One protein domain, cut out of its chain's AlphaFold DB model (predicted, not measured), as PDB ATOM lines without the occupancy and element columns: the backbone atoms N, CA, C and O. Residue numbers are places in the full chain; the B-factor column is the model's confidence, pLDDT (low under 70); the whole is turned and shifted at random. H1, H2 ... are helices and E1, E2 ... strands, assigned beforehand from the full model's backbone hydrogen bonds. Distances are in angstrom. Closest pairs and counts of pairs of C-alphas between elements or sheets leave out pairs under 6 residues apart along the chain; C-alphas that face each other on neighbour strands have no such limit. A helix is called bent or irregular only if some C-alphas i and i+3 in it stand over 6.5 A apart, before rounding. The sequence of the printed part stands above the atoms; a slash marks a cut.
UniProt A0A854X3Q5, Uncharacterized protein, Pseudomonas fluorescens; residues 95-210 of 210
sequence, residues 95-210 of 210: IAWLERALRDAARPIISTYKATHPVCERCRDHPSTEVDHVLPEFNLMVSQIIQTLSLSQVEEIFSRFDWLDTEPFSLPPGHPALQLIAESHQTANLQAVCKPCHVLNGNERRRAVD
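AT A GLANCE: This is residues 95 to 210 of the 210 residues of an uncharacterized protein of Pseudomonas fluorescens (UniProt A0A854X3Q5). Three steeply crossed helical pieces, H1a, H2 and H4, make a small core, and beyond it a ribbon of two antiparallel strands, E1 and E2, sits between H1b, the other arm of bent H1, and H5. H3 lies toward the other end, near H1a, and residues 162 to 167 stick out. The printed part has 116 residues, with five named helices and two named strands in the order H1 E1 H2 H3 H4 E2 H5, and is mostly helix. It is only just compact, close to loose, with a radius of gyration of the C-alphas of 16.0 A and spans of 47 by 34 by 24 A.

HOW THE PARTS SIT: H1, residues 95 to 116, was assigned as one helix by its hydrogen bonds but is bent, with C-alphas 105 and 108 7.1 A apart; its arms H1a, 95 to 105, and H1b, 108 to 116, stand at 45 degrees. H1a touches H2, residues 138 to 148, at a steep tilt of 67 degrees, with closest C-alphas Glu 99 and Val 142, 6.3 A apart. H4, residues 176 to 187, touches H2, with closest C-alphas Ile 145 and Leu 180, 6.6 A apart. H4 touches H1a with residues 177 to 181 alone, with closest C-alphas Ala 105 and Leu 178, 6.9 A apart. E1, residues 130 to 135, is the antiparallel neighbour of E2, residues 189 to 193, with N 132 and O 191 within hydrogen-bond range at 2.8 A. The closest C-alphas of H1b and E2 are Lys 114 and Ala 192, 5.7 A apart; those of E1 and H5, residues 195 to 209, are Glu 130 and Lys 195, 6.3 A apart. H3, residues 151 to 159, is near H1a. Every O i to N i+4 pair is within hydrogen-bond range in H1a, H1b, H2, H3 and H5, and 7 of 8 in H4.

IN THESE COORDINATES: H1a begins at C-alpha 95, (171.154, 170.487, 177.219). From first to last C-alpha, H4 measures 17.7 A and H5 22.1 A, ending at C-alpha 209, (170.994, 149.701, 165.552).

THE WHOLE: The farthest C-alphas, Asp 125 and Ser 152, are 48.2 A apart. The printed part has no cut; the links H1 to E1 and H3 to H4 are long. Residues 209 to 210 are under pLDDT 70.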
ATOM      1  N   ILE A  95     170.743 171.256 178.396       88.69
ATOM      2  CA  ILE A  95     171.154 170.487 177.219       88.69
ATOM      3  C   ILE A  95     170.218 170.770 176.045       88.69
ATOM      4  O   ILE A  95     170.684 171.123 174.966       88.69
ATOM      5  N   ALA A  96     168.903 170.719 176.249       88.25
ATOM      6  CA  ALA A  96     167.934 170.993 175.195       88.25
ATOM      7  C   ALA A  96     168.024 172.434 174.653       88.25
ATOM      8  O   ALA A  96     167.731 172.676 173.476       88.25
ATOM      9  N   TRP A  97     168.417 173.406 175.483       88.56
ATOM     10  CA  TRP A  97     168.689 174.772 175.023       88.56
ATOM     11  C   TRP A  97     169.962 174.858 174.181       88.56
ATOM     12  O   TRP A  97     169.931 175.472 173.110       88.56
ATOM     13  N   LEU A  98     171.041 174.200 174.610       91.75
ATOM     14  CA  LEU A  98     172.295 174.128 173.856       91.75
ATOM     15  C   LEU A  98     172.104 173.430 172.504       91.75
ATOM     16  O   LEU A  98     172.536 173.951 171.475       91.75
ATOM     17  N   GLU A  99     171.388 172.303 172.472       92.38
ATOM     18  CA  GLU A  99     171.076 171.579 171.235       92.38
ATOM     19  C   GLU A  99     170.328 172.456 170.232       92.38
ATOM     20  O   GLU A  99     170.609 172.440 169.029       92.38
ATOM     21  N   ARG A 100     169.366 173.246 170.720       90.31
ATOM     22  CA  ARG A 100     168.613 174.172 169.877       90.31
ATOM     23  C   ARG A 100     169.498 175.290 169.337       90.31
ATOM     24  O   ARG A 100     169.433 175.561 168.139       90.31
ATOM     25  N   ALA A 101     170.326 175.901 170.182       92.19
ATOM     26  CA  ALA A 101     171.239 176.963 169.766       92.19
ATOM     27  C   ALA A 101     172.242 176.464 168.706       92.19
ATOM     28  O   ALA A 101     172.477 177.141 167.706       92.19
ATOM     29  N   LEU A 102     172.758 175.239 168.862       95.06
ATOM     30  CA  LEU A 102     173.633 174.584 167.882       95.06
ATOM     31  C   LEU A 102     172.908 174.240 166.574       95.06
ATOM     32  O   LEU A 102     173.461 174.428 165.490       95.06
ATOM     33  N   ARG A 103     171.651 173.787 166.645       93.56
ATOM     34  CA  ARG A 103     170.810 173.572 165.455       93.56
ATOM     35  C   ARG A 103     170.586 174.858 164.678       93.56
ATOM     36  O   ARG A 103     170.667 174.844 163.452       93.56
ATOM     37  N   ASP A 104     170.321 175.953 165.377       92.38
ATOM     38  CA  ASP A 104     170.114 177.256 164.757       92.38
ATOM     39  C   ASP A 104     171.418 177.785 164.136       92.38
ATOM     40  O   ASP A 104     171.395 178.248 162.995       92.38
ATOM     41  N   ALA A 105     172.564 177.575 164.795       94.31
ATOM     42  CA  ALA A 105     173.888 177.876 164.249       94.31
ATOM     43  C   ALA A 105     174.245 177.057 162.992       94.31
ATOM     44  O   ALA A 105     174.937 177.560 162.109       94.31
ATOM     45  N   ALA A 106     173.754 175.821 162.863       95.31
ATOM     46  CA  ALA A 106     173.994 174.977 161.689       95.31
ATOM     47  C   ALA A 106     173.119 175.343 160.470       95.31
ATOM     48  O   ALA A 106     173.433 174.950 159.341       95.31
ATOM     49  N   ARG A 107     172.026 176.105 160.650       93.88
ATOM     50  CA  ARG A 107     171.071 176.423 159.567       93.88
ATOM     51  C   ARG A 107     171.708 177.050 158.322       93.88
ATOM     52  O   ARG A 107     171.302 176.643 157.231       93.88
ATOM     53  N   PRO A 108     172.658 178.002 158.412       94.19
ATOM     54  CA  PRO A 108     173.290 178.577 157.227       94.19
ATOM     55  C   PRO A 108     174.066 177.536 156.410       94.19
ATOM     56  O   PRO A 108     173.963 177.525 155.184       94.19
ATOM     57  N   ILE A 109     174.772 176.617 157.081       94.94
ATOM     58  CA  ILE A 109     175.533 175.531 156.443       94.94
ATOM     59  C   ILE A 109     174.571 174.598 155.697       94.94
ATOM     60  O   ILE A 109     174.726 174.359 154.500       94.94
ATOM     61  N   ILE A 110     173.519 174.152 156.388       95.19
ATOM     62  CA  ILE A 110     172.487 173.264 155.838       95.19
ATOM     63  C   ILE A 110     171.775 173.914 154.644       95.19
ATOM     64  O   ILE A 110     171.558 173.280 153.613       95.19
ATOM     65  N   SER A 111     171.415 175.192 154.771       94.69
ATOM     66  CA  SER A 111     170.707 175.928 153.719       94.69
ATOM     67  C   SER A 111     171.577 176.112 152.479       94.69
ATOM     68  O   SER A 111     171.084 175.932 151.367       94.69
ATOM     69  N   THR A 112     172.868 176.406 152.668       95.62
ATOM     70  CA  THR A 112     173.845 176.519 151.577       95.62
ATOM     71  C   THR A 112     173.994 175.189 150.844       95.62
ATOM     72  O   THR A 112     173.866 175.154 149.624       95.62
ATOM     73  N   TYR A 113     174.163 174.084 151.579       96.19
ATOM     74  CA  TYR A 113     174.256 172.751 150.985       96.19
ATOM     75  C   TYR A 113     172.992 172.384 150.194       96.19
ATOM     76  O   TYR A 113     173.075 171.916 149.061       96.19
ATOM     77  N   LYS A 114     171.799 172.645 150.745       95.50
ATOM     78  CA  LYS A 114     170.537 172.382 150.039       95.50
ATOM     79  C   LYS A 114     170.418 173.194 148.747       95.50
ATOM     80  O   LYS A 114     169.960 172.669 147.737       95.50
ATOM     81  N   ALA A 115     170.833 174.461 148.766       95.38
ATOM     82  CA  ALA A 115     170.765 175.336 147.599       95.38
ATOM     83  C   ALA A 115     171.639 174.845 146.431       95.38
ATOM     84  O   ALA A 115     171.268 175.043 145.276       95.38
ATOM     85  N   THR A 116     172.759 174.167 146.707       96.62
ATOM     86  CA  THR A 116     173.613 173.578 145.662       96.62
ATOM     87  C   THR A 116     173.139 172.200 145.189       96.62
ATOM     88  O   THR A 116     173.644 171.704 144.186       96.62
ATOM     89  N   HIS A 117     172.157 171.592 145.864       96.94
ATOM     90  CA  HIS A 117     171.613 170.267 145.546       96.94
ATOM     91  C   HIS A 117     170.078 170.331 145.431       96.94
ATOM     92  O   HIS A 117     169.373 169.835 146.311       96.94
ATOM     93  N   PRO A 118     169.519 170.949 144.370       96.50
ATOM     94  CA  PRO A 118     168.077 171.214 144.261       96.50
ATOM     95  C   PRO A 118     167.213 169.965 144.011       96.50
ATOM     96  O   PRO A 118     165.993 170.015 144.162       96.50
ATOM     97  N   VAL A 119     167.823 168.842 143.627       97.69
ATOM     98  CA  VAL A 119     167.151 167.558 143.380       97.69
ATOM     99  C   VAL A 119     167.594 166.559 144.443       97.69
ATOM    100  O   VAL A 119     168.751 166.555 144.848       97.69
ATOM    101  N   CYS A 120     166.672 165.709 144.897       97.88
ATOM    102  CA  CYS A 120     166.935 164.657 145.872       97.88
ATOM    103  C   CYS A 120     168.084 163.750 145.411       97.88
ATOM    104  O   CYS A 120     167.964 163.044 144.412       97.88
ATOM    105  N   GLU A 121     169.162 163.691 146.183       97.31
ATOM    106  CA  GLU A 121     170.353 162.902 145.857       97.31
ATOM    107  C   GLU A 121     170.120 161.392 145.985       97.31
ATOM    108  O   GLU A 121     170.847 160.595 145.389       97.31
ATOM    109  N   ARG A 122     169.071 160.991 146.717       95.62
ATOM    110  CA  ARG A 122     168.683 159.586 146.889       95.62
ATOM    111  C   ARG A 122     167.830 159.059 145.733       95.62
ATOM    112  O   ARG A 122     168.189 158.050 145.138       95.62
ATOM    113  N   CYS A 123     166.698 159.699 145.420       96.50
ATOM    114  CA  CYS A 123     165.790 159.218 144.364       96.50
ATOM    115  C   CYS A 123     166.024 159.858 142.992       96.50
ATOM    116  O   CYS A 123     165.553 159.315 141.999       96.50
ATOM    117  N   ARG A 124     166.729 160.995 142.930       96.88
ATOM    118  CA  ARG A 124     167.043 161.761 141.708       96.88
ATOM    119  C   ARG A 124     165.839 162.242 140.891       96.88
ATOM    120  O   ARG A 124     166.009 162.656 139.752       96.88
ATOM    121  N   ASP A 125     164.652 162.206 141.483       95.69
ATOM    122  CA  ASP A 125     163.387 162.445 140.781       95.69
ATOM    123  C   ASP A 125     162.634 163.664 141.339       95.69
ATOM    124  O   ASP A 125     162.120 164.500 140.605       95.69
ATOM    125  N   HIS A 126     162.628 163.823 142.663       96.38
ATOM    126  CA  HIS A 126     161.889 164.892 143.338       96.38
ATOM    127  C   HIS A 126     162.811 166.045 143.765       96.38
ATOM    128  O   HIS A 126     163.986 165.796 144.052       96.38
ATOM    129  N   PRO A 127     162.292 167.281 143.914       96.81
ATOM    130  CA  PRO A 127     163.036 168.373 144.534       96.81
ATOM    131  C   PRO A 127     163.530 168.002 145.936       96.81
ATOM    132  O   PRO A 127     162.828 167.325 146.698       96.81
ATOM    133  N   SER A 128     164.733 168.452 146.289       96.12
ATOM    134  CA  SER A 128     165.214 168.345 147.663       96.12
ATOM    135  C   SER A 128     164.441 169.322 148.551       96.12
ATOM    136  O   SER A 128     164.197 170.480 148.207       96.12
ATOM    137  N   THR A 129     164.003 168.843 149.710       95.19
ATOM    138  CA  THR A 129     163.263 169.659 150.686       95.19
ATOM    139  C   THR A 129     163.948 169.667 152.043       95.19
ATOM    140  O   THR A 129     163.842 170.655 152.768       95.19
ATOM    141  N   GLU A 130     164.703 168.610 152.339       95.06
ATOM    142  CA  GLU A 130     165.407 168.357 153.592       95.06
ATOM    143  C   GLU A 130     166.900 168.110 153.320       95.06
ATOM    144  O   GLU A 130     167.298 167.819 152.189       95.06
ATOM    145  N   VAL A 131     167.721 168.182 154.367       96.25
ATOM    146  CA  VAL A 131     169.116 167.722 154.351       96.25
ATOM    147  C   VAL A 131     169.289 166.748 155.504       96.25
ATOM    148  O   VAL A 131     168.990 167.088 156.646       96.25
ATOM    149  N   ASP A 132     169.744 165.545 155.187       95.00
ATOM    150  CA  ASP A 132     170.043 164.498 156.151       95.00
ATOM    151  C   ASP A 132     171.531 164.515 156.507       95.00
ATOM    152  O   ASP A 132     172.391 164.566 155.624       95.00
ATOM    153  N   HIS A 133     171.834 164.431 157.798       95.31
ATOM    154  CA  HIS A 133     173.182 164.170 158.298       95.31
ATOM    155  C   HIS A 133     173.398 162.659 158.321       95.31
ATOM    156  O   HIS A 133     173.030 161.990 159.286       95.31
ATOM    157  N   VAL A 134     173.956 162.119 157.236       91.81
ATOM    158  CA  VAL A 134     174.159 160.674 157.070       91.81
ATOM    159  C   VAL A 134     175.220 160.166 158.043       91.81
ATOM    160  O   VAL A 134     175.019 159.133 158.679       91.81
ATOM    161  N   LEU A 135     176.343 160.883 158.164       89.62
ATOM    162  CA  LEU A 135     177.414 160.547 159.103       89.62
ATOM    163  C   LEU A 135     178.299 161.772 159.419       89.62
ATOM    164  O   LEU A 135     178.832 162.360 158.482       89.62
ATOM    165  N   PRO A 136     178.534 162.125 160.695       91.81
ATOM    166  CA  PRO A 136     177.793 161.663 161.869       91.81
ATOM    167  C   PRO A 136     176.341 162.158 161.834       91.81
ATOM    168  O   PRO A 136     176.045 163.176 161.213       91.81
ATOM    169  N   GLU A 137     175.440 161.467 162.536       92.19
ATOM    170  CA  GLU A 137     174.094 161.995 162.768       92.19
ATOM    171  C   GLU A 137     174.165 163.330 163.517       92.19
ATOM    172  O   GLU A 137     174.976 163.500 164.432       92.19
ATOM    173  N   PHE A 138     173.276 164.266 163.177       93.00
ATOM    174  CA  PHE A 138     173.299 165.613 163.754       93.00
ATOM    175  C   PHE A 138     173.246 165.601 165.289       93.00
ATOM    176  O   PHE A 138     173.980 166.337 165.941       93.00
ATOM    177  N   ASN A 139     172.411 164.741 165.877       91.75
ATOM    178  CA  ASN A 139     172.285 164.660 167.332       91.75
ATOM    179  C   ASN A 139     173.582 164.164 167.989       91.75
ATOM    180  O   ASN A 139     173.969 164.691 169.027       91.75
ATOM    181  N   LEU A 140     174.283 163.206 167.367       92.19
ATOM    182  CA  LEU A 140     175.571 162.724 167.867       92.19
ATOM    183  C   LEU A 140     176.632 163.827 167.800       92.19
ATOM    184  O   LEU A 140     177.335 164.054 168.782       92.19
ATOM    185  N   MET A 141     176.698 164.544 166.674       94.56
ATOM    186  CA  MET A 141     177.589 165.693 166.496       94.56
ATOM    187  C   MET A 141     177.354 166.748 167.584       94.56
ATOM    188  O   MET A 141     178.289 167.184 168.249       94.56
ATOM    189  N   VAL A 142     176.097 167.132 167.807       94.69
ATOM    190  CA  VAL A 142     175.727 168.125 168.820       94.69
ATOM    191  C   VAL A 142     176.064 167.647 170.232       94.69
ATOM    192  O   VAL A 142     176.645 168.411 170.997       94.69
ATOM    193  N   SER A 143     175.761 166.392 170.577       93.69
ATOM    194  CA  SER A 143     176.115 165.832 171.887       93.69
ATOM    195  C   SER A 143     177.626 165.857 172.133       93.69
ATOM    196  O   SER A 143     178.054 166.215 173.227       93.69
ATOM    197  N   GLN A 144     178.434 165.531 171.121       94.50
ATOM    198  CA  GLN A 144     179.896 165.594 171.217       94.50
ATOM    199  C   GLN A 144     180.391 167.027 171.432       94.50
ATOM    200  O   GLN A 144     181.243 167.242 172.287       94.50
ATOM    201  N   ILE A 145     179.832 168.011 170.718       95.75
ATOM    202  CA  ILE A 145     180.179 169.427 170.916       95.75
ATOM    203  C   ILE A 145     179.826 169.875 172.336       95.75
ATOM    204  O   ILE A 145     180.643 170.503 172.992       95.75
ATOM    205  N   ILE A 146     178.634 169.539 172.838       94.69
ATOM    206  CA  ILE A 146     178.222 169.922 174.197       94.69
ATOM    207  C   ILE A 146     179.173 169.326 175.246       94.69
ATOM    208  O   ILE A 146     179.539 170.012 176.194       94.69
ATOM    209  N   GLN A 147     179.621 168.082 175.057       94.75
ATOM    210  CA  GLN A 147     180.550 167.408 175.972       94.75
ATOM    211  C   GLN A 147     181.954 168.027 176.016       94.75
ATOM    212  O   GLN A 147     182.676 167.791 176.984       94.75
ATOM    213  N   THR A 148     182.365 168.790 174.997       95.25
ATOM    214  CA  THR A 148     183.675 169.461 174.986       95.25
ATOM    215  C   THR A 148     183.639 170.868 175.571       95.25
ATOM    216  O   THR A 148     184.705 171.441 175.806       95.25
ATOM    217  N   LEU A 149     182.452 171.428 175.830       94.81
ATOM    218  CA  LEU A 149     182.323 172.755 176.423       94.81
ATOM    219  C   LEU A 149     182.729 172.740 177.899       94.81
ATOM    220  O   LEU A 149     182.332 171.867 178.671       94.81
ATOM    221  N   SER A 150     183.499 173.745 178.310       95.12
ATOM    222  CA  SER A 150     183.762 173.994 179.724       95.12
ATOM    223  C   SER A 150     182.543 174.619 180.406       95.12
ATOM    224  O   SER A 150     181.715 175.269 179.766       95.12
ATOM    225  N   LEU A 151     182.478 174.512 181.737       92.75
ATOM    226  CA  LEU A 151     181.442 175.182 182.531       92.75
ATOM    227  C   LEU A 151     181.388 176.692 182.247       92.75
ATOM    228  O   LEU A 151     180.312 177.235 182.036       92.75
ATOM    229  N   SER A 152     182.544 177.356 182.151       93.38
ATOM    230  CA  SER A 152     182.612 178.797 181.875       93.38
ATOM    231  C   SER A 152     182.045 179.180 180.500       93.38
ATOM    232  O   SER A 152     181.464 180.248 180.357       93.38
ATOM    233  N   GLN A 153     182.203 178.321 179.486       93.56
ATOM    234  CA  GLN A 153     181.632 178.533 178.148       93.56
ATOM    235  C   GLN A 153     180.111 178.360 178.164       93.56
ATOM    236  O   GLN A 153     179.377 179.123 177.539       93.56
ATOM    237  N   VAL A 154     179.621 177.377 178.920       91.38
ATOM    238  CA  VAL A 154     178.182 177.192 179.131       91.38
ATOM    239  C   VAL A 154     177.588 178.400 179.862       91.38
ATOM    240  O   VAL A 154     176.595 178.965 179.407       91.38
ATOM    241  N   GLU A 155     178.221 178.860 180.942       90.31
ATOM    242  CA  GLU A 155     177.802 180.059 181.678       90.31
ATOM    243  C   GLU A 155     177.779 181.306 180.782       90.31
ATOM    244  O   GLU A 155     176.821 182.077 180.831       90.31
ATOM    245  N   GLU A 156     178.777 181.483 179.911       91.00
ATOM    246  CA  GLU A 156     178.807 182.574 178.932       91.00
ATOM    247  C   GLU A 156     177.586 182.534 178.001       91.00
ATOM    248  O   GLU A 156     176.918 183.556 177.820       91.00
ATOM    249  N   ILE A 157     177.247 181.360 177.460       90.50
ATOM    250  CA  ILE A 157     176.072 181.170 176.600       90.50
ATOM    251  C   ILE A 157     174.786 181.589 177.332       90.50
ATOM    252  O   ILE A 157     173.998 182.371 176.794       90.50
ATOM    253  N   PHE A 158     174.574 181.111 178.560       88.56
ATOM    254  CA  PHE A 158     173.346 181.396 179.310       88.56
ATOM    255  C   PHE A 158     173.305 182.795 179.931       88.56
ATOM    256  O   PHE A 158     172.215 183.309 180.174       88.56
ATOM    257  N   SER A 159     174.448 183.464 180.113       85.44
ATOM    258  CA  SER A 159     174.496 184.855 180.592       85.44
ATOM    259  C   SER A 159     173.784 185.839 179.659       85.44
ATOM    260  O   SER A 159     173.333 186.897 180.091       85.44
ATOM    261  N   ARG A 160     173.647 185.474 178.378       81.12
ATOM    262  CA  ARG A 160     172.955 186.263 177.351       81.12
ATOM    263  C   ARG A 160     171.495 185.872 177.171       81.12
ATOM    264  O   ARG A 160     170.848 186.374 176.257       81.12
ATOM    265  N   PHE A 161     170.987 184.952 177.989       80.94
ATOM    266  CA  PHE A 161     169.600 184.528 177.904       80.94
ATOM    267  C   PHE A 161     168.688 185.645 178.419       80.94
ATOM    268  O   PHE A 161     168.327 185.686 179.596       80.94
ATOM    269  N   ASP A 162     168.273 186.527 177.514       79.12
ATOM    270  CA  ASP A 162     167.283 187.557 177.792       79.12
ATOM    271  C   ASP A 162     165.924 187.164 177.202       79.12
ATOM    272  O   ASP A 162     165.780 186.933 176.007       79.12
ATOM    273  N   TRP A 163     164.917 187.047 178.067       79.56
ATOM    274  CA  TRP A 163     163.543 186.766 177.651       79.56
ATOM    275  C   TRP A 163     162.855 187.984 177.025       79.56
ATOM    276  O   TRP A 163     161.910 187.830 176.250       79.56
ATOM    277  N   LEU A 164     163.283 189.187 177.414       76.50
ATOM    278  CA  LEU A 164     162.732 190.431 176.891       76.50
ATOM    279  C   LEU A 164     163.190 190.682 175.458       76.50
ATOM    280  O   LEU A 164     162.523 191.423 174.736       76.50
ATOM    281  N   ASP A 165     164.284 190.043 175.045       77.31
ATOM    282  CA  ASP A 165     164.737 190.092 173.669       77.31
ATOM    283  C   ASP A 165     163.726 189.390 172.751       77.31
ATOM    284  O   ASP A 165     163.197 188.308 173.028       77.31
ATOM    285  N   THR A 166     163.423 190.050 171.640       70.50
ATOM    286  CA  THR A 166     162.593 189.484 170.578       70.50
ATOM    287  C   THR A 166     163.386 188.541 169.682       70.50
ATOM    288  O   THR A 166     162.784 187.727 168.974       70.50
ATOM    289  N   GLU A 167     164.716 188.638 169.704       74.31
ATOM    290  CA  GLU A 167     165.590 187.749 168.956       74.31
ATOM    291  C   GLU A 167     165.632 186.344 169.581       74.31
ATOM    292  O   GLU A 167     165.624 186.179 170.805       74.31
ATOM    293  N   PRO A 168     165.668 185.276 168.763       76.31
ATOM    294  CA  PRO A 168     165.821 183.925 169.277       76.31
ATOM    295  C   PRO A 168     167.132 183.764 170.049       76.31
ATOM    296  O   PRO A 168     168.190 184.173 169.577       76.31
ATOM    297  N   PHE A 169     167.077 183.054 171.179       83.94
ATOM    298  CA  PHE A 169     168.278 182.629 171.894       83.94
ATOM    299  C   PHE A 169     169.261 181.921 170.949       83.94
ATOM    300  O   PHE A 169     168.937 180.892 170.347       83.94
ATOM    301  N   SER A 170     170.464 182.478 170.840       85.94
ATOM    302  CA  SER A 170     171.515 182.023 169.936       85.94
ATOM    303  C   SER A 170     172.872 182.022 170.630       85.94
ATOM    304  O   SER A 170     173.086 182.761 171.591       85.94
ATOM    305  N   LEU A 171     173.814 181.242 170.101       90.69
ATOM    306  CA  LEU A 171     175.193 181.256 170.583       90.69
ATOM    307  C   LEU A 171     175.828 182.655 170.423       90.69
ATOM    308  O   LEU A 171     175.583 183.315 169.408       90.69
ATOM    309  N   PRO A 172     176.670 183.106 171.374       89.94
ATOM    310  CA  PRO A 172     177.382 184.372 171.241       89.94
ATOM    311  C   PRO A 172     178.276 184.402 169.985       89.94
ATOM    312  O   PRO A 172     178.906 183.388 169.665       89.94
ATOM    313  N   PRO A 173     178.395 185.542 169.274       89.31
ATOM    314  CA  PRO A 173     179.363 185.684 168.192       89.31
ATOM    315  C   PRO A 173     180.782 185.381 168.678       89.31
ATOM    316  O   PRO A 173     181.200 185.879 169.719       89.31
ATOM    317  N   GLY A 174     181.519 184.568 167.921       90.12
ATOM    318  CA  GLY A 174     182.875 184.147 168.285       90.12
ATOM    319  C   GLY A 174     182.948 183.053 169.356       90.12
ATOM    320  O   GLY A 174     184.051 182.616 169.676       90.12
ATOM    321  N   HIS A 175     181.816 182.570 169.880       94.75
ATOM    322  CA  HIS A 175     181.819 181.488 170.859       94.75
ATOM    323  C   HIS A 175     182.438 180.203 170.262       94.75
ATOM    324  O   HIS A 175     182.058 179.823 169.149       94.75
ATOM    325  N   PRO A 176     183.317 179.472 170.980       94.50
ATOM    326  CA  PRO A 176     184.012 178.287 170.455       94.50
ATOM    327  C   PRO A 176     183.092 177.205 169.873       94.50
ATOM    328  O   PRO A 176     183.438 176.549 168.895       94.50
ATOM    329  N   ALA A 177     181.874 177.066 170.403       95.12
ATOM    330  CA  ALA A 177     180.871 176.144 169.866       95.12
ATOM    331  C   ALA A 177     180.495 176.424 168.392       95.12
ATOM    332  O   ALA A 177     180.174 175.488 167.659       95.12
ATOM    333  N   LEU A 178     180.564 177.685 167.936       95.06
ATOM    334  CA  LEU A 178     180.351 178.054 166.529       95.06
ATOM    335  C   LEU A 178     181.473 177.533 165.625       95.06
ATOM    336  O   LEU A 178     181.229 177.134 164.487       95.06
ATOM    337  N   GLN A 179     182.705 177.520 166.127       94.75
ATOM    338  CA  GLN A 179     183.828 176.945 165.402       94.75
ATOM    339  C   GLN A 179     183.710 175.419 165.360       94.75
ATOM    340  O   GLN A 179     183.801 174.835 164.284       94.75
ATOM    341  N   LEU A 180     183.398 174.785 166.494       95.81
ATOM    342  CA  LEU A 180     183.225 173.333 166.575       95.81
ATOM    343  C   LEU A 180     182.117 172.818 165.646       95.81
ATOM    344  O   LEU A 180     182.295 171.790 164.989       95.81
ATOM    345  N   ILE A 181     180.982 173.528 165.547       95.56
ATOM    346  CA  ILE A 181     179.910 173.139 164.620       95.56
ATOM    347  C   ILE A 181     180.370 173.290 163.166       95.56
ATOM    348  O   ILE A 181     180.101 172.401 162.361       95.56
ATOM    349  N   ALA A 182     181.100 174.355 162.824       94.75
ATOM    350  CA  ALA A 182     181.617 174.561 161.474       94.75
ATOM    351  C   ALA A 182     182.639 173.484 161.083       94.75
ATOM    352  O   ALA A 182     182.517 172.894 160.014       94.75
ATOM    353  N   GLU A 183     183.599 173.184 161.960       95.00
ATOM    354  CA  GLU A 183     184.611 172.139 161.762       95.00
ATOM    355  C   GLU A 183     183.971 170.756 161.607       95.00
ATOM    356  O   GLU A 183     184.293 170.023 160.673       95.00
ATOM    357  N   SER A 184     182.986 170.430 162.448       94.88
ATOM    358  CA  SER A 184     182.253 169.163 162.355       94.88
ATOM    359  C   SER A 184     181.520 169.006 161.016       94.88
ATOM    360  O   SER A 184     181.402 167.898 160.501       94.88
ATOM    361  N   HIS A 185     181.048 170.106 160.416       95.88
ATOM    362  CA  HIS A 185     180.394 170.072 159.105       95.88
ATOM    363  C   HIS A 185     181.372 169.978 157.923       95.88
ATOM    364  O   HIS A 185     180.932 169.649 156.826       95.88
ATOM    365  N   GLN A 186     182.675 170.213 158.116       94.12
ATOM    366  CA  GLN A 186     183.670 170.037 157.046       94.12
ATOM    367  C   GLN A 186     183.877 168.563 156.686       94.12
ATOM    368  O   GLN A 186     184.213 168.246 155.547       94.12
ATOM    369  N   THR A 187     183.684 167.664 157.652       91.56
ATOM    370  CA  THR A 187     183.843 166.212 157.479       91.56
ATOM    371  C   THR A 187     182.511 165.464 157.496       91.56
ATOM    372  O   THR A 187     182.488 164.254 157.264       91.56
ATOM    373  N   ALA A 188     181.399 166.164 157.745       94.62
ATOM    374  CA  ALA A 188     180.075 165.569 157.742       94.62
ATOM    375  C   ALA A 188     179.651 165.152 156.330       94.62
ATOM    376  O   ALA A 188     179.713 165.925 155.375       94.62
ATOM    377  N   ASN A 189     179.139 163.933 156.224       94.88
ATOM    378  CA  ASN A 189     178.442 163.455 155.049       94.88
ATOM    379  C   ASN A 189     176.980 163.912 155.113       94.88
ATOM    380  O   ASN A 189     176.180 163.381 155.892       94.88
ATOM    381  N   LEU A 190     176.657 164.923 154.311       96.50
ATOM    382  CA  LEU A 190     175.307 165.445 154.144       96.50
ATOM    383  C   LEU A 190     174.657 164.835 152.902       96.50
ATOM    384  O   LEU A 190     175.341 164.454 151.959       96.50
ATOM    385  N   GLN A 191     173.329 164.767 152.904       96.94
ATOM    386  CA  GLN A 191     172.554 164.369 151.735       96.94
ATOM    387  C   GLN A 191     171.280 165.213 151.627       96.94
ATOM    388  O   GLN A 191     170.411 165.166 152.497       96.94
ATOM    389  N   ALA A 192     171.129 165.968 150.546       97.56
ATOM    390  CA  ALA A 192     169.919 166.700 150.213       97.56
ATOM    391  C   ALA A 192     168.872 165.725 149.666       97.56
ATOM    392  O   ALA A 192     169.058 165.069 148.640       97.56
ATOM    393  N   VAL A 193     167.739 165.612 150.351       97.75
ATOM    394  CA  VAL A 193     166.725 164.595 150.060       97.75
ATOM    395  C   VAL A 193     165.322 165.187 150.023       97.75
ATOM    396  O   VAL A 193     165.023 166.218 150.630       97.75
ATOM    397  N   CYS A 194     164.423 164.527 149.298       97.00
ATOM    398  CA  CYS A 194     162.997 164.792 149.428       97.00
ATOM    399  C   CYS A 194     162.473 164.210 150.750       97.00
ATOM    400  O   CYS A 194     163.032 163.256 151.302       97.00
ATOM    401  N   LYS A 195     161.359 164.753 151.248       95.00
ATOM    402  CA  LYS A 195     160.747 164.328 152.516       95.00
ATOM    403  C   LYS A 195     160.514 162.804 152.635       95.00
ATOM    404  O   LYS A 195     160.849 162.261 153.687       95.00
ATOM    405  N   PRO A 196     160.016 162.077 151.610       96.31
ATOM    406  CA  PRO A 196     159.911 160.615 151.675       96.31
ATOM    407  C   PRO A 196     161.260 159.911 151.877       96.31
ATOM    408  O   PRO A 196     161.377 159.040 152.735       96.31
ATOM    409  N   CYS A 197     162.295 160.316 151.135       96.50
ATOM    410  CA  CYS A 197     163.637 159.747 151.258       96.50
ATOM    411  C   CYS A 197     164.271 160.040 152.623       96.50
ATOM    412  O   CYS A 197     164.896 159.149 153.186       96.50
ATOM    413  N   HIS A 198     164.048 161.227 153.193       94.50
ATOM    414  CA  HIS A 198     164.501 161.556 154.549       94.50
ATOM    415  C   HIS A 198     163.919 160.596 155.601       94.50
ATOM    416  O   HIS A 198     164.631 160.090 156.468       94.50
ATOM    417  N   VAL A 199     162.621 160.286 155.500       93.62
ATOM    418  CA  VAL A 199     161.966 159.312 156.391       93.62
ATOM    419  C   VAL A 199     162.535 157.905 156.192       93.62
ATOM    420  O   VAL A 199     162.745 157.193 157.173       93.62
ATOM    421  N   LEU A 200     162.811 157.503 154.945       93.75
ATOM    422  CA  LEU A 200     163.450 156.216 154.656       93.75
ATOM    423  C   LEU A 200     164.850 156.123 155.276       93.75
ATOM    424  O   LEU A 200     165.113 155.133 155.955       93.75
ATOM    425  N   ASN A 201     165.689 157.159 155.137       91.38
ATOM    426  CA  ASN A 201     167.013 157.215 155.770       91.38
ATOM    427  C   ASN A 201     166.896 156.989 157.290       91.38
ATOM    428  O   ASN A 201     167.566 156.126 157.856       91.38
ATOM    429  N   GLY A 202     165.980 157.704 157.954       88.75
ATOM    430  CA  GLY A 202     165.751 157.553 159.395       88.75
ATOM    431  C   GLY A 202     165.203 156.178 159.806       88.75
ATOM    432  O   GLY A 202     165.504 155.686 160.893       88.75
ATOM    433  N   ASN A 203     164.401 155.526 158.961       90.88
ATOM    434  CA  ASN A 203     163.916 154.165 159.217       90.88
ATOM    435  C   ASN A 203     165.025 153.118 159.079       90.88
ATOM    436  O   ASN A 203     165.084 152.193 159.883       90.88
ATOM    437  N   GLU A 204     165.885 153.260 158.074       90.56
ATOM    438  CA  GLU A 204     167.011 152.355 157.834       90.56
ATOM    439  C   GLU A 204     168.041 152.436 158.957       90.56
ATOM    440  O   GLU A 204     168.463 151.396 159.452       90.56
ATOM    441  N   ARG A 205     168.363 153.646 159.438       86.38
ATOM    442  CA  ARG A 205     169.249 153.827 160.597       86.38
ATOM    443  C   ARG A 205     168.726 153.130 161.846       86.38
ATOM    444  O   ARG A 205     169.466 152.384 162.474       86.38
ATOM    445  N   ARG A 206     167.440 153.307 162.174       85.56
ATOM    446  CA  ARG A 206     166.826 152.645 163.342       85.56
ATOM    447  C   ARG A 206     166.942 151.124 163.274       85.56
ATOM    448  O   ARG A 206     167.277 150.508 164.269       85.56
ATOM    449  N   ARG A 207     166.737 150.541 162.091       85.75
ATOM    450  CA  ARG A 207     166.865 149.092 161.871       85.75
ATOM    451  C   ARG A 207     168.302 148.573 161.911       85.75
ATOM    452  O   ARG A 207     168.478 147.375 162.040       85.75
ATOM    453  N   ALA A 208     169.301 149.432 161.717       76.69
ATOM    454  CA  ALA A 208     170.711 149.044 161.743       76.69
ATOM    455  C   ALA A 208     171.312 149.047 163.163       76.69
ATOM    456  O   ALA A 208     172.433 148.577 163.345       76.69
ATOM    457  N   VAL A 209     170.595 149.617 164.137       63.44
ATOM    458  CA  VAL A 209     170.994 149.701 165.552       63.44
ATOM    459  C   VAL A 209     170.308 148.618 166.406       63.44
ATOM    460  O   VAL A 209     170.776 148.349 167.513       63.44
ATOM    461  N   ASP A 210     169.248 147.990 165.883       48.75
ATOM    462  CA  ASP A 210     168.574 146.806 166.449       48.75
ATOM    463  C   ASP A 210     169.267 145.499 166.012       48.75
ATOM    464  O   ASP A 210     169.353 144.568 166.848       48.75
TER     465      ASP A 210